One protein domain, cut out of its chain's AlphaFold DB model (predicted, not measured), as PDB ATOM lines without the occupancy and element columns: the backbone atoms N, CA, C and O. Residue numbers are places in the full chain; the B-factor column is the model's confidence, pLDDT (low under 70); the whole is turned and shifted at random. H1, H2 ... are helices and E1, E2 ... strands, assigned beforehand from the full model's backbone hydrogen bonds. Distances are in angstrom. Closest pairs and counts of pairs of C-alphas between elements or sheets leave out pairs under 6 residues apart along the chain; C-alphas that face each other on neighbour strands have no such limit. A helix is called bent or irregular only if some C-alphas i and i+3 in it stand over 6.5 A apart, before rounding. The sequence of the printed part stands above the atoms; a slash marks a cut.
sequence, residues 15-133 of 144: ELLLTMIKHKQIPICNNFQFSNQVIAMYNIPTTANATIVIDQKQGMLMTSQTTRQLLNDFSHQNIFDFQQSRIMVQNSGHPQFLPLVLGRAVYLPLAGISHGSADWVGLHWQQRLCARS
ATOM      1  N   GLU A  15     176.776 267.247 193.697       85.00
ATOM      2  CA  GLU A  15     176.886 267.233 192.235       85.00
ATOM      3  C   GLU A  15     175.779 266.379 191.612       85.00
ATOM      4  O   GLU A  15     175.135 266.798 190.644       85.00
ATOM      5  N   LEU A  16     175.502 265.212 192.209       84.75
ATOM      6  CA  LEU A  16     174.383 264.362 191.814       84.75
ATOM      7  C   LEU A  16     173.058 265.114 191.970       84.75
ATOM      8  O   LEU A  16     172.279 265.194 191.021       84.75
ATOM      9  N   LEU A  17     172.825 265.722 193.136       86.19
ATOM     10  CA  LEU A  17     171.599 266.470 193.413       86.19
ATOM     11  C   LEU A  17     171.395 267.632 192.430       86.19
ATOM     12  O   LEU A  17     170.311 267.785 191.871       86.19
ATOM     13  N   LEU A  18     172.442 268.411 192.152       86.69
ATOM     14  CA  LEU A  18     172.406 269.500 191.172       86.69
ATOM     15  C   LEU A  18     172.093 268.993 189.759       86.69
ATOM     16  O   LEU A  18     171.361 269.645 189.014       86.69
ATOM     17  N   THR A  19     172.606 267.820 189.391       87.00
ATOM     18  CA  THR A  19     172.308 267.173 188.107       87.00
ATOM     19  C   THR A  19     170.832 266.778 188.029       87.00
ATOM     20  O   THR A  19     170.146 267.112 187.063       87.00
ATOM     21  N   MET A  20     170.291 266.168 189.083       86.88
ATOM     22  CA  MET A  20     168.875 265.793 189.163       86.88
ATOM     23  C   MET A  20     167.940 267.011 189.126       86.88
ATOM     24  O   MET A  20     166.886 266.952 188.485       86.88
ATOM     25  N   ILE A  21     168.337 268.135 189.740       86.38
ATOM     26  CA  ILE A  21     167.620 269.414 189.633       86.38
ATOM     27  C   ILE A  21     167.577 269.888 188.177       86.38
ATOM     28  O   ILE A  21     166.499 270.206 187.673       86.38
ATOM     29  N   LYS A  22     168.724 269.910 187.479       86.44
ATOM     30  CA  LYS A  22     168.798 270.331 186.066       86.44
ATOM     31  C   LYS A  22     167.873 269.500 185.176       86.44
ATOM     32  O   LYS A  22     167.222 270.043 184.289       86.44
ATOM     33  N   HIS A  23     167.764 268.203 185.457       87.38
ATOM     34  CA  HIS A  23     166.874 267.288 184.741       87.38
ATOM     35  C   HIS A  23     165.425 267.270 185.262       87.38
ATOM     36  O   HIS A  23     164.626 266.470 184.779       87.38
ATOM     37  N   LYS A  24     165.059 268.139 186.220       84.00
ATOM     38  CA  LYS A  24     163.716 268.229 186.826       84.00
ATOM     39  C   LYS A  24     163.208 266.895 187.397       84.00
ATOM     40  O   LYS A  24     162.019 266.594 187.345       84.00
ATOM     41  N   GLN A  25     164.115 266.091 187.948       85.81
ATOM     42  CA  GLN A  25     163.808 264.760 188.489       85.81
ATOM     43  C   GLN A  25     163.359 264.789 189.954       85.81
ATOM     44  O   GLN A  25     162.935 263.763 190.483       85.81
ATOM     45  N   ILE A  26     163.451 265.949 190.609       86.31
ATOM     46  CA  ILE A  26     163.055 266.122 192.006       86.31
ATOM     47  C   ILE A  26     161.759 266.941 192.059       86.31
ATOM     48  O   ILE A  26     161.740 268.070 191.561       86.31
ATOM     49  N   PRO A  27     160.670 266.402 192.636       89.44
ATOM     50  CA  PRO A  27     159.423 267.138 192.784       89.44
ATOM     51  C   PRO A  27     159.579 268.309 193.762       89.44
ATOM     52  O   PRO A  27     160.291 268.214 194.762       89.44
ATOM     53  N   ILE A  28     158.873 269.405 193.486       89.81
ATOM     54  CA  ILE A  28     158.826 270.588 194.351       89.81
ATOM     55  C   ILE A  28     157.587 270.493 195.248       89.81
ATOM     56  O   ILE A  28     156.485 270.245 194.762       89.81
ATOM     57  N   CYS A  29     157.766 270.712 196.547       89.62
ATOM     58  CA  CYS A  29     156.724 270.733 197.562       89.62
ATOM     59  C   CYS A  29     156.851 272.019 198.391       89.62
ATOM     60  O   CYS A  29     157.672 272.116 199.301       89.62
ATOM     61  N   ASN A  30     156.024 273.015 198.070       81.06
ATOM     62  CA  ASN A  30     156.088 274.338 198.704       81.06
ATOM     63  C   ASN A  30     155.582 274.349 200.154       81.06
ATOM     64  O   ASN A  30     155.969 275.218 200.925       81.06
ATOM     65  N   ASN A  31     154.742 273.379 200.523       86.06
ATOM     66  CA  ASN A  31     154.134 273.273 201.853       86.06
ATOM     67  C   ASN A  31     154.715 272.090 202.637       86.06
ATOM     68  O   ASN A  31     154.004 271.422 203.388       86.06
ATOM     69  N   PHE A  32     155.993 271.777 202.408       89.38
ATOM     70  CA  PHE A  32     156.652 270.687 203.111       89.38
ATOM     71  C   PHE A  32     156.711 270.978 204.616       89.38
ATOM     72  O   PHE A  32     157.201 272.021 205.034       89.38
ATOM     73  N   GLN A  33     156.236 270.034 205.429       88.38
ATOM     74  CA  GLN A  33     156.333 270.108 206.885       88.38
ATOM     75  C   GLN A  33     157.445 269.184 207.368       88.38
ATOM     76  O   GLN A  33     157.402 267.969 207.151       88.38
ATOM     77  N   PHE A  34     158.446 269.762 208.033       87.62
ATOM     78  CA  PHE A  34     159.548 268.995 208.595       87.62
ATOM     79  C   PHE A  34     159.058 268.053 209.704       87.62
ATOM     80  O   PHE A  34     158.181 268.392 210.496       87.62
ATOM     81  N   SER A  35     159.631 266.850 209.764       86.81
ATOM     82  CA  SER A  35     159.260 265.832 210.746       86.81
ATOM     83  C   SER A  35     160.456 264.963 211.138       86.81
ATOM     84  O   SER A  35     161.540 265.051 210.559       86.81
ATOM     85  N   ASN A  36     160.262 264.056 212.095       85.44
ATOM     86  CA  ASN A  36     161.270 263.053 212.457       85.44
ATOM     87  C   ASN A  36     161.501 261.967 211.382       85.44
ATOM     88  O   ASN A  36     162.371 261.113 211.565       85.44
ATOM     89  N   GLN A  37     160.741 261.987 210.280       87.56
ATOM     90  CA  GLN A  37     160.914 261.077 209.143       87.56
ATOM     91  C   GLN A  37     161.964 261.556 208.139       87.56
ATOM     92  O   GLN A  37     162.363 260.794 207.256       87.56
ATOM     93  N   VAL A  38     162.456 262.786 208.297       89.69
ATOM     94  CA  VAL A  38     163.526 263.316 207.460       89.69
ATOM     95  C   VAL A  38     164.834 262.588 207.768       89.69
ATOM     96  O   VAL A  38     165.239 262.433 208.920       89.69
ATOM     97  N   ILE A  39     165.483 262.109 206.714       89.88
ATOM     98  CA  ILE A  39     166.765 261.407 206.755       89.88
ATOM     99  C   ILE A  39     167.901 262.410 206.579       89.88
ATOM    100  O   ILE A  39     168.865 262.384 207.339       89.88
ATOM    101  N   ALA A  40     167.786 263.303 205.598       90.19
ATOM    102  CA  ALA A  40     168.794 264.314 205.312       90.19
ATOM    103  C   ALA A  40     168.175 265.569 204.693       90.19
ATOM    104  O   ALA A  40     167.121 265.513 204.057       90.19
ATOM    105  N   MET A  41     168.861 266.695 204.860       91.56
ATOM    106  CA  MET A  41     168.558 267.958 204.200       91.56
ATOM    107  C   MET A  41     169.827 268.537 203.593       91.56
ATOM    108  O   MET A  41     170.853 268.614 204.265       91.56
ATOM    109  N   TYR A  42     169.734 269.004 202.356       90.75
ATOM    110  CA  TYR A  42     170.831 269.651 201.650       90.75
ATOM    111  C   TYR A  42     170.434 271.075 201.296       90.75
ATOM    112  O   TYR A  42     169.435 271.296 200.610       90.75
ATOM    113  N   ASN A  43     171.226 272.037 201.754       89.12
ATOM    114  CA  ASN A  43     171.078 273.434 201.390       89.12
ATOM    115  C   ASN A  43     171.660 273.663 199.985       89.12
ATOM    116  O   ASN A  43     172.848 273.409 199.745       89.12
ATOM    117  N   ILE A  44     170.820 274.167 199.079       85.31
ATOM    118  CA  ILE A  44     171.152 274.490 197.687       85.31
ATOM    119  C   ILE A  44     170.905 275.995 197.476       85.31
ATOM    120  O   ILE A  44     169.838 276.400 197.017       85.31
ATOM    121  N   PRO A  45     171.874 276.862 197.823       69.50
ATOM    122  CA  PRO A  45     171.668 278.313 197.870       69.50
ATOM    123  C   PRO A  45     171.477 278.978 196.496       69.50
ATOM    124  O   PRO A  45     171.141 280.154 196.428       69.50
ATOM    125  N   THR A  46     171.702 278.257 195.396       67.38
ATOM    126  CA  THR A  46     171.677 278.795 194.026       67.38
ATOM    127  C   THR A  46     170.318 278.688 193.334       67.38
ATOM    128  O   THR A  46     170.185 279.116 192.188       67.38
ATOM    129  N   THR A  47     169.301 278.121 193.988       64.44
ATOM    130  CA  THR A  47     167.990 277.864 193.382       64.44
ATOM    131  C   THR A  47     166.862 278.592 194.111       64.44
ATOM    132  O   THR A  47     166.924 278.801 195.316       64.44
ATOM    133  N   ALA A  48     165.786 278.939 193.388       67.12
ATOM    134  CA  ALA A  48     164.552 279.480 193.985       67.12
ATOM    135  C   ALA A  48     163.951 278.546 195.061       67.12
ATOM    136  O   ALA A  48     163.194 278.977 195.927       67.12
ATOM    137  N   ASN A  49     164.329 277.268 195.008       68.50
ATOM    138  CA  ASN A  49     164.143 276.289 196.065       68.50
ATOM    139  C   ASN A  49     165.419 276.207 196.906       68.50
ATOM    140  O   ASN A  49     166.471 275.891 196.360       68.50
ATOM    141  N   ALA A  50     165.347 276.460 198.207       80.69
ATOM    142  CA  ALA A  50     166.541 276.547 199.043       80.69
ATOM    143  C   ALA A  50     167.031 275.190 199.575       80.69
ATOM    144  O   ALA A  50     168.214 275.053 199.890       80.69
ATOM    145  N   THR A  51     166.153 274.186 199.676       91.06
ATOM    146  CA  THR A  51     166.487 272.912 200.334       91.06
ATOM    147  C   THR A  51     165.992 271.705 199.550       91.06
ATOM    148  O   THR A  51     164.835 271.657 199.132       91.06
ATOM    149  N   ILE A  52     166.851 270.693 199.420       92.50
ATOM    150  CA  ILE A  52     166.442 269.322 199.098       92.50
ATOM    151  C   ILE A  52     166.269 268.558 200.403       92.50
ATOM    152  O   ILE A  52     167.172 268.536 201.238       92.50
ATOM    153  N   VAL A  53     165.132 267.895 200.555       92.69
ATOM    154  CA  VAL A  53     164.825 267.030 201.689       92.69
ATOM    155  C   VAL A  53     164.731 265.592 201.204       92.69
ATOM    156  O   VAL A  53     164.109 265.304 200.183       92.69
ATOM    157  N   ILE A  54     165.341 264.684 201.957       91.31
ATOM    158  CA  ILE A  54     165.160 263.245 201.805       91.31
ATOM    159  C   ILE A  54     164.308 262.782 202.976       91.31
ATOM    160  O   ILE A  54     164.783 262.732 204.109       91.31
ATOM    161  N   ASP A  55     163.050 262.462 202.706       89.31
ATOM    162  CA  ASP A  55     162.085 261.991 203.691       89.31
ATOM    163  C   ASP A  55     161.816 260.495 203.502       89.31
ATOM    164  O   ASP A  55     161.682 260.001 202.382       89.31
ATOM    165  N   GLN A  56     161.729 259.753 204.604       85.31
ATOM    166  CA  GLN A  56     161.529 258.308 204.554       85.31
ATOM    167  C   GLN A  56     160.197 257.909 203.895       85.31
ATOM    168  O   GLN A  56     160.125 256.848 203.276       85.31
ATOM    169  N   LYS A  57     159.143 258.724 204.032       85.31
ATOM    170  CA  LYS A  57     157.802 258.430 203.504       85.31
ATOM    171  C   LYS A  57     157.560 259.068 202.143       85.31
ATOM    172  O   LYS A  57     156.928 258.454 201.291       85.31
ATOM    173  N   GLN A  58     158.023 260.301 201.958       85.50
ATOM    174  CA  GLN A  58     157.759 261.087 200.749       85.50
ATOM    175  C   GLN A  58     158.863 260.952 199.691       85.50
ATOM    176  O   GLN A  58     158.676 261.382 198.554       85.50
ATOM    177  N   GLY A  59     160.000 260.348 200.041       87.19
ATOM    178  CA  GLY A  59     161.163 260.267 199.170       87.19
ATOM    179  C   GLY A  59     161.910 261.596 199.095       87.19
ATOM    180  O   GLY A  59     161.943 262.372 200.052       87.19
ATOM    181  N   MET A  60     162.548 261.852 197.956       89.69
ATOM    182  CA  MET A  60     163.313 263.081 197.738       89.69
ATOM    183  C   MET A  60     162.441 264.198 197.155       89.69
ATOM    184  O   MET A  60     161.751 263.990 196.157       89.69
ATOM    185  N   LEU A  61     162.515 265.390 197.746       92.44
ATOM    186  CA  LEU A  61     161.706 266.555 197.387       92.44
ATOM    187  C   LEU A  61     162.475 267.870 197.570       92.44
ATOM    188  O   LEU A  61     163.446 267.936 198.317       92.44
ATOM    189  N   MET A  62     162.034 268.925 196.889       91.94
ATOM    190  CA  MET A  62     162.557 270.288 197.024       91.94
ATOM    191  C   MET A  62     161.545 271.204 197.705       91.94
ATOM    192  O   MET A  62     160.352 271.095 197.443       91.94
ATOM    193  N   THR A  63     162.018 272.157 198.501       91.31
ATOM    194  CA  THR A  63     161.193 273.218 199.096       91.31
ATOM    195  C   THR A  63     161.879 274.579 198.974       91.31
ATOM    196  O   THR A  63     163.106 274.672 198.881       91.31
ATOM    197  N   SER A  64     161.076 275.643 198.964       90.06
ATOM    198  CA  SER A  64     161.533 277.037 199.012       90.06
ATOM    199  C   SER A  64     162.099 277.429 200.375       90.06
ATOM    200  O   SER A  64     162.889 278.367 200.461       90.06
ATOM    201  N   GLN A  65     161.749 276.697 201.434       89.81
ATOM    202  CA  GLN A  65     162.260 276.952 202.773       89.81
ATOM    203  C   GLN A  65     163.733 276.551 202.889       89.81
ATOM    204  O   GLN A  65     164.166 275.506 202.400       89.81
ATOM    205  N   THR A  66     164.520 277.374 203.572       89.44
ATOM    206  CA  THR A  66     165.910 277.057 203.924       89.44
ATOM    207  C   THR A  66     165.975 275.985 205.016       89.44
ATOM    208  O   THR A  66     165.041 275.850 205.809       89.44
ATOM    209  N   THR A  67     167.097 275.267 205.139       88.25
ATOM    210  CA  THR A  67     167.275 274.281 206.225       88.25
ATOM    211  C   THR A  67     167.109 274.920 207.601       88.25
ATOM    212  O   THR A  67     166.520 274.323 208.496       88.25
ATOM    213  N   ARG A  68     167.535 276.178 207.760       85.00
ATOM    214  CA  ARG A  68     167.327 276.951 208.987       85.00
ATOM    215  C   ARG A  68     165.851 277.234 209.266       85.00
ATOM    216  O   ARG A  68     165.432 277.098 210.409       85.00
ATOM    217  N   GLN A  69     165.076 277.630 208.254       87.75
ATOM    218  CA  GLN A  69     163.634 277.854 208.407       87.75
ATOM    219  C   GLN A  69     162.924 276.557 208.795       87.75
ATOM    220  O   GLN A  69     162.219 276.548 209.793       87.75
ATOM    221  N   LEU A  70     163.208 275.451 208.099       88.56
ATOM    222  CA  LEU A  70     162.634 274.136 208.408       88.56
ATOM    223  C   LEU A  70     162.893 273.709 209.858       88.56
ATOM    224  O   LEU A  70     161.985 273.261 210.556       88.56
ATOM    225  N   LEU A  71     164.136 273.863 210.321       84.75
ATOM    226  CA  LEU A  71     164.511 273.500 211.683       84.75
ATOM    227  C   LEU A  71     163.911 274.437 212.728       84.75
ATOM    228  O   LEU A  71     163.481 273.968 213.778       84.75
ATOM    229  N   ASN A  72     163.862 275.738 212.449       81.50
ATOM    230  CA  ASN A  72     163.227 276.704 213.336       81.50
ATOM    231  C   ASN A  72     161.726 276.434 213.450       81.50
ATOM    232  O   ASN A  72     161.221 276.362 214.565       81.50
ATOM    233  N   ASP A  73     161.022 276.263 212.331       84.38
ATOM    234  CA  ASP A  73     159.582 275.990 212.304       84.38
ATOM    235  C   ASP A  73     159.262 274.733 213.114       84.38
ATOM    236  O   ASP A  73     158.333 274.722 213.921       84.38
ATOM    237  N   PHE A  74     160.086 273.694 212.974       81.25
ATOM    238  CA  PHE A  74     159.943 272.481 213.765       81.25
ATOM    239  C   PHE A  74     160.286 272.681 215.244       81.25
ATOM    240  O   PHE A  74     159.587 272.158 216.108       81.25
ATOM    241  N   SER A  75     161.338 273.436 215.567       76.25
ATOM    242  CA  SER A  75     161.729 273.720 216.953       76.25
ATOM    243  C   SER A  75     160.640 274.491 217.695       76.25
ATOM    244  O   SER A  75     160.313 274.129 218.814       76.25
ATOM    245  N   HIS A  76     160.007 275.490 217.070       74.31
ATOM    246  CA  HIS A  76     158.908 276.247 217.691       74.31
ATOM    247  C   HIS A  76     157.665 275.389 217.970       74.31
ATOM    248  O   HIS A  76     156.882 275.713 218.859       74.31
ATOM    249  N   GLN A  77     157.474 274.300 217.225       69.62
ATOM    250  CA  GLN A  77     156.390 273.342 217.460       69.62
ATOM    251  C   GLN A  77     156.707 272.343 218.584       69.62
ATOM    252  O   GLN A  77     155.812 271.630 219.037       69.62
ATOM    253  N   ASN A  78     157.963 272.268 219.035       64.69
ATOM    254  CA  ASN A  78     158.410 271.337 220.063       64.69
ATOM    255  C   ASN A  78     158.831 272.082 221.337       64.69
ATOM    256  O   ASN A  78     159.338 273.193 221.309       64.69
ATOM    257  N   ILE A  79     158.657 271.436 222.490       59.47
ATOM    258  CA  ILE A  79     159.021 272.013 223.801       59.47
ATOM    259  C   ILE A  79     160.555 272.118 223.964       59.47
ATOM    260  O   ILE A  79     161.052 272.871 224.798       59.47
ATOM    261  N   PHE A  80     161.316 271.360 223.169       59.03
ATOM    262  CA  PHE A  80     162.772 271.273 223.253       59.03
ATOM    263  C   PHE A  80     163.445 272.171 222.211       59.03
ATOM    264  O   PHE A  80     163.378 271.896 221.015       59.03
ATOM    265  N   ASP A  81     164.118 273.215 222.696       59.22
ATOM    266  CA  ASP A  81     164.861 274.193 221.894       59.22
ATOM    267  C   ASP A  81     166.367 273.850 221.800       59.22
ATOM    268  O   ASP A  81     166.911 273.063 222.584       59.22
ATOM    269  N   PHE A  82     167.079 274.509 220.880       64.25
ATOM    270  CA  PHE A  82     168.523 274.393 220.626       64.25
ATOM    271  C   PHE A  82     169.418 274.642 221.854       64.25
ATOM    272  O   PHE A  82     170.624 274.383 221.806       64.25
ATOM    273  N   GLN A  83     168.875 275.170 222.952       63.78
ATOM    274  CA  GLN A  83     169.635 275.472 224.164       63.78
ATOM    275  C   GLN A  83     170.271 274.226 224.793       63.78
ATOM    276  O   GLN A  83     171.425 274.279 225.210       63.78
ATOM    277  N   GLN A  84     169.571 273.088 224.791       66.50
ATOM    278  CA  GLN A  84     170.101 271.844 225.368       66.50
ATOM    279  C   GLN A  84     171.318 271.338 224.586       66.50
ATOM    280  O   GLN A  84     172.341 270.955 225.157       66.50
ATOM    281  N   SER A  85     171.250 271.447 223.262       66.69
ATOM    282  CA  SER A  85     172.358 271.139 222.367       66.69
ATOM    283  C   SER A  85     173.575 272.035 222.608       66.69
ATOM    284  O   SER A  85     174.707 271.555 222.590       66.69
ATOM    285  N   ARG A  86     173.359 273.333 222.876       66.81
ATOM    286  CA  ARG A  86     174.430 274.293 223.220       66.81
ATOM    287  C   ARG A  86     175.167 273.907 224.492       66.81
ATOM    288  O   ARG A  86     176.393 273.951 224.490       66.81
ATOM    289  N   ILE A  87     174.451 273.468 225.523       64.88
ATOM    290  CA  ILE A  87     175.062 273.019 226.780       64.88
ATOM    291  C   ILE A  87     175.918 271.765 226.549       64.88
ATOM    292  O   ILE A  87     177.057 271.702 227.007       64.88
ATOM    293  N   MET A  88     175.420 270.786 225.784       62.97
ATOM    294  CA  MET A  88     176.190 269.569 225.481       62.97
ATOM    295  C   MET A  88     177.489 269.864 224.723       62.97
ATOM    296  O   MET A  88     178.515 269.237 224.969       62.97
ATOM    297  N   VAL A  89     177.453 270.833 223.812       66.69
ATOM    298  CA  VAL A  89     178.582 271.151 222.933       66.69
ATOM    299  C   VAL A  89     179.624 272.037 223.610       66.69
ATOM    300  O   VAL A  89     180.813 271.913 223.321       66.69
ATOM    301  N   GLN A  90     179.213 272.882 224.559       62.75
ATOM    302  CA  GLN A  90     180.150 273.623 225.409       62.75
ATOM    303  C   GLN A  90     181.092 272.682 226.173       62.75
ATOM    304  O   GLN A  90     182.264 273.005 226.347       62.75
ATOM    305  N   ASN A  91     180.614 271.490 226.535       63.12
ATOM    306  CA  ASN A  91     181.413 270.484 227.231       63.12
ATOM    307  C   ASN A  91     182.232 269.579 226.293       63.12
ATOM    308  O   ASN A  91     183.113 268.867 226.768       63.12
ATOM    309  N   SER A  92     181.963 269.576 224.980       63.44
ATOM    310  CA  SER A  92     182.599 268.652 224.025       63.44
ATOM    311  C   SER A  92     183.810 269.231 223.289       63.44
ATOM    312  O   SER A  92     184.463 268.508 222.542       63.44
ATOM    313  N   GLY A  93     184.111 270.525 223.452       59.56
ATOM    314  CA  GLY A  93     185.241 271.183 222.776       59.56
ATOM    315  C   GLY A  93     185.083 271.329 221.254       59.56
ATOM    316  O   GLY A  93     185.999 271.795 220.578       59.56
ATOM    317  N   HIS A  94     183.919 270.970 220.700       63.94
ATOM    318  CA  HIS A  94     183.643 270.982 219.262       63.94
ATOM    319  C   HIS A  94     182.437 271.877 218.919       63.94
ATOM    320  O   HIS A  94     181.402 271.381 218.469       63.94
ATOM    321  N   PRO A  95     182.561 273.213 219.066       60.81
ATOM    322  CA  PRO A  95     181.456 274.174 218.921       60.81
ATOM    323  C   PRO A  95     180.800 274.196 217.534       60.81
ATOM    324  O   PRO A  95     179.697 274.713 217.375       60.81
ATOM    325  N   GLN A  96     181.476 273.643 216.528       61.94
ATOM    326  CA  GLN A  96     181.023 273.634 215.140       61.94
ATOM    327  C   GLN A  96     179.966 272.555 214.861       61.94
ATOM    328  O   GLN A  96     179.216 272.690 213.899       61.94
ATOM    329  N   PHE A  97     179.861 271.528 215.708       64.75
ATOM    330  CA  PHE A  97     178.922 270.419 215.540       64.75
ATOM    331  C   PHE A  97     177.878 270.464 216.647       64.75
ATOM    332  O   PHE A  97     177.992 269.769 217.650       64.75
ATOM    333  N   LEU A  98     176.864 271.313 216.474       73.00
ATOM    334  CA  LEU A  98     175.723 271.371 217.383       73.00
ATOM    335  C   LEU A  98     174.638 270.394 216.916       73.00
ATOM    336  O   LEU A  98     173.892 270.731 215.993       73.00
ATOM    337  N   PRO A  99     174.526 269.192 217.509       73.19
ATOM    338  CA  PRO A  99     173.444 268.290 217.164       73.19
ATOM    339  C   PRO A  99     172.130 268.903 217.627       73.19
ATOM    340  O   PRO A  99     171.996 269.292 218.782       73.19
ATOM    341  N   LEU A 100     171.132 268.961 216.764       77.25
ATOM    342  CA  LEU A 100     169.775 269.296 217.154       77.25
ATOM    343  C   LEU A 100     169.095 268.040 217.705       77.25
ATOM    344  O   LEU A 100     168.857 267.084 216.965       77.25
ATOM    345  N   VAL A 101     168.804 268.036 219.007       73.00
ATOM    346  CA  VAL A 101     168.176 266.908 219.707       73.00
ATOM    347  C   VAL A 101     166.699 267.223 219.926       73.00
ATOM    348  O   VAL A 101     166.351 268.107 220.701       73.00
ATOM    349  N   LEU A 102     165.826 266.488 219.244       69.62
ATOM    350  CA  LEU A 102     164.381 266.708 219.212       69.62
ATOM    351  C   LEU A 102     163.656 265.442 219.671       69.62
ATOM    352  O   LEU A 102     163.132 264.663 218.866       69.62
ATOM    353  N   GLY A 103     163.664 265.201 220.983       70.19
ATOM    354  CA  GLY A 103     163.064 264.014 221.591       70.19
ATOM    355  C   GLY A 103     163.667 262.712 221.047       70.19
ATOM    356  O   GLY A 103     164.712 262.268 221.507       70.19
ATOM    357  N   ARG A 104     162.994 262.089 220.069       67.06
ATOM    358  CA  ARG A 104     163.400 260.817 219.434       67.06
ATOM    359  C   ARG A 104     164.224 260.974 218.151       67.06
ATOM    360  O   ARG A 104     164.606 259.965 217.565       67.06
ATOM    361  N   ALA A 105     164.455 262.198 217.691       76.25
ATOM    362  CA  ALA A 105     165.256 262.480 216.507       76.25
ATOM    363  C   ALA A 105     166.492 263.294 216.887       76.25
ATOM    364  O   ALA A 105     166.415 264.191 217.724       76.25
ATOM    365  N   VAL A 106     167.623 262.990 216.255       81.50
ATOM    366  CA  VAL A 106     168.860 263.756 216.425       81.50
ATOM    367  C   VAL A 106     169.372 264.110 215.045       81.50
ATOM    368  O   VAL A 106     169.628 263.214 214.247       81.50
ATOM    369  N   TYR A 107     169.531 265.398 214.765       85.25
ATOM    370  CA  TYR A 107     170.066 265.885 213.501       85.25
ATOM    371  C   TYR A 107     171.435 266.513 213.714       85.25
ATOM    372  O   TYR A 107     171.596 267.367 214.578       85.25
ATOM    373  N   LEU A 108     172.418 266.108 212.918       85.44
ATOM    374  CA  LEU A 108     173.766 266.658 212.963       85.44
ATOM    375  C   LEU A 108     174.010 267.526 211.725       85.44
ATOM    376  O   LEU A 108     173.693 267.082 210.616       85.44
ATOM    377  N   PRO A 109     174.581 268.728 211.882       84.88
ATOM    378  CA  PRO A 109     175.027 269.510 210.745       84.88
ATOM    379  C   PRO A 109     176.308 268.888 210.167       84.88
ATOM    380  O   PRO A 109     177.215 268.511 210.907       84.88
ATOM    381  N   LEU A 110     176.387 268.778 208.841       78.50
ATOM    382  CA  LEU A 110     177.559 268.231 208.140       78.50
ATOM    383  C   LEU A 110     178.688 269.262 207.958       78.50
ATOM    384  O   LEU A 110     179.797 268.898 207.585       78.50
ATOM    385  N   ALA A 111     178.416 270.536 208.239       70.81
ATOM    386  CA  ALA A 111     179.386 271.626 208.236       70.81
ATOM    387  C   ALA A 111     179.154 272.538 209.448       70.81
ATOM    388  O   ALA A 111     178.057 272.566 210.009       70.81
ATOM    389  N   GLY A 112     180.180 273.303 209.835       59.38
ATOM    390  CA  GLY A 112     180.084 274.271 210.923       59.38
ATOM    391  C   GLY A 112     178.894 275.217 210.746       59.38
ATOM    392  O   GLY A 112     178.698 275.812 209.691       59.38
ATOM    393  N   ILE A 113     178.102 275.385 211.800       60.00
ATOM    394  CA  ILE A 113     176.839 276.154 211.791       60.00
ATOM    395  C   ILE A 113     177.081 277.668 211.805       60.00
ATOM    396  O   ILE A 113     176.161 278.450 212.048       60.00
ATOM    397  N   SER A 114     178.331 278.099 211.627       48.75
ATOM    398  CA  SER A 114     178.764 279.431 212.024       48.75
ATOM    399  C   SER A 114     178.040 280.547 211.276       48.75
ATOM    400  O   SER A 114     177.827 281.581 211.892       48.75
ATOM    401  N   HIS A 115     177.555 280.367 210.038       48.59
ATOM    402  CA  HIS A 115     176.945 281.487 209.299       48.59
ATOM    403  C   HIS A 115     175.829 281.137 208.290       48.59
ATOM    404  O   HIS A 115     175.712 281.816 207.273       48.59
ATOM    405  N   GLY A 116     174.954 280.147 208.528       61.88
ATOM    406  CA  GLY A 116     173.790 279.999 207.635       61.88
ATOM    407  C   GLY A 116     173.055 278.664 207.627       61.88
ATOM    408  O   GLY A 116     173.033 277.924 208.606       61.88
ATOM    409  N   SER A 117     172.407 278.399 206.493       70.81
ATOM    410  CA  SER A 117     171.759 277.130 206.161       70.81
ATOM    411  C   SER A 117     172.825 276.062 205.901       70.81
ATOM    412  O   SER A 117     173.526 276.110 204.891       70.81
ATOM    413  N   ALA A 118     172.966 275.114 206.825       84.00
ATOM    414  CA  ALA A 118     173.862 273.966 206.690       84.00
ATOM    415  C   ALA A 118     173.136 272.762 206.071       84.00
ATOM    416  O   ALA A 118     171.901 272.739 206.023       84.00
ATOM    417  N   ASP A 119     173.898 271.763 205.633       88.31
ATOM    418  CA  ASP A 119     173.362 270.431 205.348       88.31
ATOM    419  C   ASP A 119     173.222 269.652 206.658       88.31
ATOM    420  O   ASP A 119     174.046 269.801 207.562       88.31
ATOM    421  N   TRP A 120     172.196 268.811 206.758       88.44
ATOM    422  CA  TRP A 120     171.859 268.082 207.978       88.44
ATOM    423  C   TRP A 120     171.596 266.611 207.695       88.44
ATOM    424  O   TRP A 120     171.004 266.263 206.675       88.44
ATOM    425  N   VAL A 121     171.958 265.757 208.649       88.31
ATOM    426  CA  VAL A 121     171.663 264.321 208.619       88.31
ATOM    427  C   VAL A 121     171.008 263.875 209.923       88.31
ATOM    428  O   VAL A 121     171.453 264.240 211.008       88.31
ATOM    429  N   GLY A 122     169.942 263.083 209.824       87.50
ATOM    430  CA  GLY A 122     169.275 262.456 210.960       87.50
ATOM    431  C   GLY A 122     170.058 261.239 211.447       87.50
ATOM    432  O   GLY A 122     170.010 260.173 210.836       87.50
ATOM    433  N   LEU A 123     170.762 261.372 212.569       81.81
ATOM    434  CA  LEU A 123     171.558 260.302 213.174       81.81
ATOM    435  C   LEU A 123     170.701 259.111 213.619       81.81
ATOM    436  O   LEU A 123     171.149 257.968 213.560       81.81
ATOM    437  N   HIS A 124     169.440 259.340 213.995       78.88
ATOM    438  CA  HIS A 124     168.499 258.276 214.375       78.88
ATOM    439  C   HIS A 124     168.167 257.311 213.223       78.88
ATOM    440  O   HIS A 124     167.643 256.223 213.464       78.88
ATOM    441  N   TRP A 125     168.521 257.658 211.981       75.62
ATOM    442  CA  TRP A 125     168.420 256.772 210.821       75.62
ATOM    443  C   TRP A 125     169.668 255.916 210.576       75.62
ATOM    444  O   TRP A 125     169.576 254.927 209.846       75.62
ATOM    445  N   GLN A 126     170.811 256.220 211.205       67.44
ATOM    446  CA  GLN A 126     172.080 255.532 210.936       67.44
ATOM    447  C   GLN A 126     171.997 254.028 211.187       67.44
ATOM    448  O   GLN A 126     172.433 253.251 210.346       67.44
ATOM    449  N   GLN A 127     171.383 253.587 212.288       61.22
ATOM    450  CA  GLN A 127     171.252 252.152 212.568       61.22
ATOM    451  C   GLN A 127     170.410 251.427 211.512       61.22
ATOM    452  O   GLN A 127     170.725 250.299 211.157       61.22
ATOM    453  N   ARG A 128     169.371 252.069 210.965       56.03
ATOM    454  CA  ARG A 128     168.510 251.467 209.933       56.03
ATOM    455  C   ARG A 128     169.194 251.400 208.569       56.03
ATOM    456  O   ARG A 128     168.998 250.431 207.844       56.03
ATOM    457  N   LEU A 129     170.008 252.402 208.239       52.84
ATOM    458  CA  LEU A 129     170.791 252.428 207.003       52.84
ATOM    459  C   LEU A 129     172.000 251.478 207.082       52.84
ATOM    460  O   LEU A 129     172.234 250.708 206.154       52.84
ATOM    461  N   CYS A 130     172.703 251.439 208.219       45.75
ATOM    462  CA  CYS A 130     173.830 250.533 208.455       45.75
ATOM    463  C   CYS A 130     173.393 249.073 208.649       45.75
ATOM    464  O   CYS A 130     174.077 248.179 208.173       45.75
ATOM    465  N   ALA A 131     172.244 248.786 209.273       46.03
ATOM    466  CA  ALA A 131     171.754 247.405 209.397       46.03
ATOM    467  C   ALA A 131     171.366 246.784 208.042       46.03
ATOM    468  O   ALA A 131     171.383 245.562 207.902       46.03
ATOM    469  N   ARG A 132     171.060 247.614 207.034       45.97
ATOM    470  CA  ARG A 132     170.870 247.185 205.638       45.97
ATOM    471  C   ARG A 132     172.196 246.975 204.886       45.97
ATOM    472  O   ARG A 132     172.192 246.268 203.885       45.97
ATOM    473  N   SER A 133     173.319 247.517 205.369       43.06
ATOM    474  CA  SER A 133     174.651 247.350 204.774       43.06
ATOM    475  C   SER A 133     175.597 246.618 205.728       43.06
ATOM    476  O   SER A 133     176.265 247.215 206.568       43.06
TER     477      SER A 133
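What this domain is: This is residues 15 to 133 of the 144 residues of an uncharacterized protein of Bombilactobacillus bombi (UniProt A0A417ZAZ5). One twisted antiparallel sheet makes the core, two three-strand meanders side by side, with H2 packed on one face and H4 standing up from the opposite face. H1 and H3 sit at the two ends of the longest axis, where each only grazes the sheet. The printed part has 119 residues, with four named helices and six named strands in the order H1 E1 E2 E3 H2 H3 E4 E5 E6 H4; the sheet's order is E3 E2 E1 E6 E5 E4, and the class is mixed, helices and strands. The whole is compact, with a radius of gyration of the C-alphas of 14.5 A and spans of 45 by 34 by 27 A.

Where its parts are: H1 is residues 15 to 22, 10.6 A long, and begins at C-alpha 15 (176.886, 267.233, 192.235). E1 is residues 38 to 43, 14.0 A, E2 residues 51 to 55, 12.2 A, and E3 residues 59 to 63, 13.0 A. H2 is residues 67 to 77, 15.7 A, from C-alpha 67 at (167.275, 274.281, 206.225). H3 is residues 83 to 90, 10.7 A. E4 is residues 100 to 102, 6.3 A, E5 residues 105 to 109, 13.3 A, and E6 residues 120 to 122, 6.9 A. H4 is residues 123 to 132, 15.1 A, and ends at C-alpha 132 (170.870, 247.185, 205.638).

How they stand to each other: E1 and E2 form a hairpin, with N 42 and O 52 within hydrogen-bond range at 2.8 A. E2 and E3 form another, with N 53 and O 61 at 2.8 A. E1 is antiparallel to E6 at 175 degrees, with N 41 and O 120 at 2.8 A. E5 is staggered: residues 107 to 109 pair with E6, N 108 and O 121 at 2.8 A, and residues 105 to 107 with E4, N 100 and O 107 at 2.7 A. H2 is on the sheet at a height of 6.5 A, only just over none of its strands, 2 of its C-alphas falling on E1; its closest C-alphas to E1 are Thr 67 and Asn 43, 6.2 A apart. On the opposite face H4 is over E1 and rises 47 degrees; its closest C-alphas to E5 are Leu 123 and Val 106, 5.5 A apart. H1 grazes the sheet with residues 17 to 21, H3 with residues 83 to 86. Every O i to N i+4 pair is within hydrogen-bond range in H1, H2 and H3, against 3 of 6 in H4, which is only just irregular, with C-alphas 124 and 127 7.0 A apart.

The domain as a whole: The C-alphas farthest apart, His 23 and Asn 91, are 45.0 A apart. The printed part has no cut, and the link from H1 to E1, residues 23 to 37, is long. Mean pLDDT of the printed part is 76.9; 41 residues are under 70, among them 77 to 97 and 126 to 133.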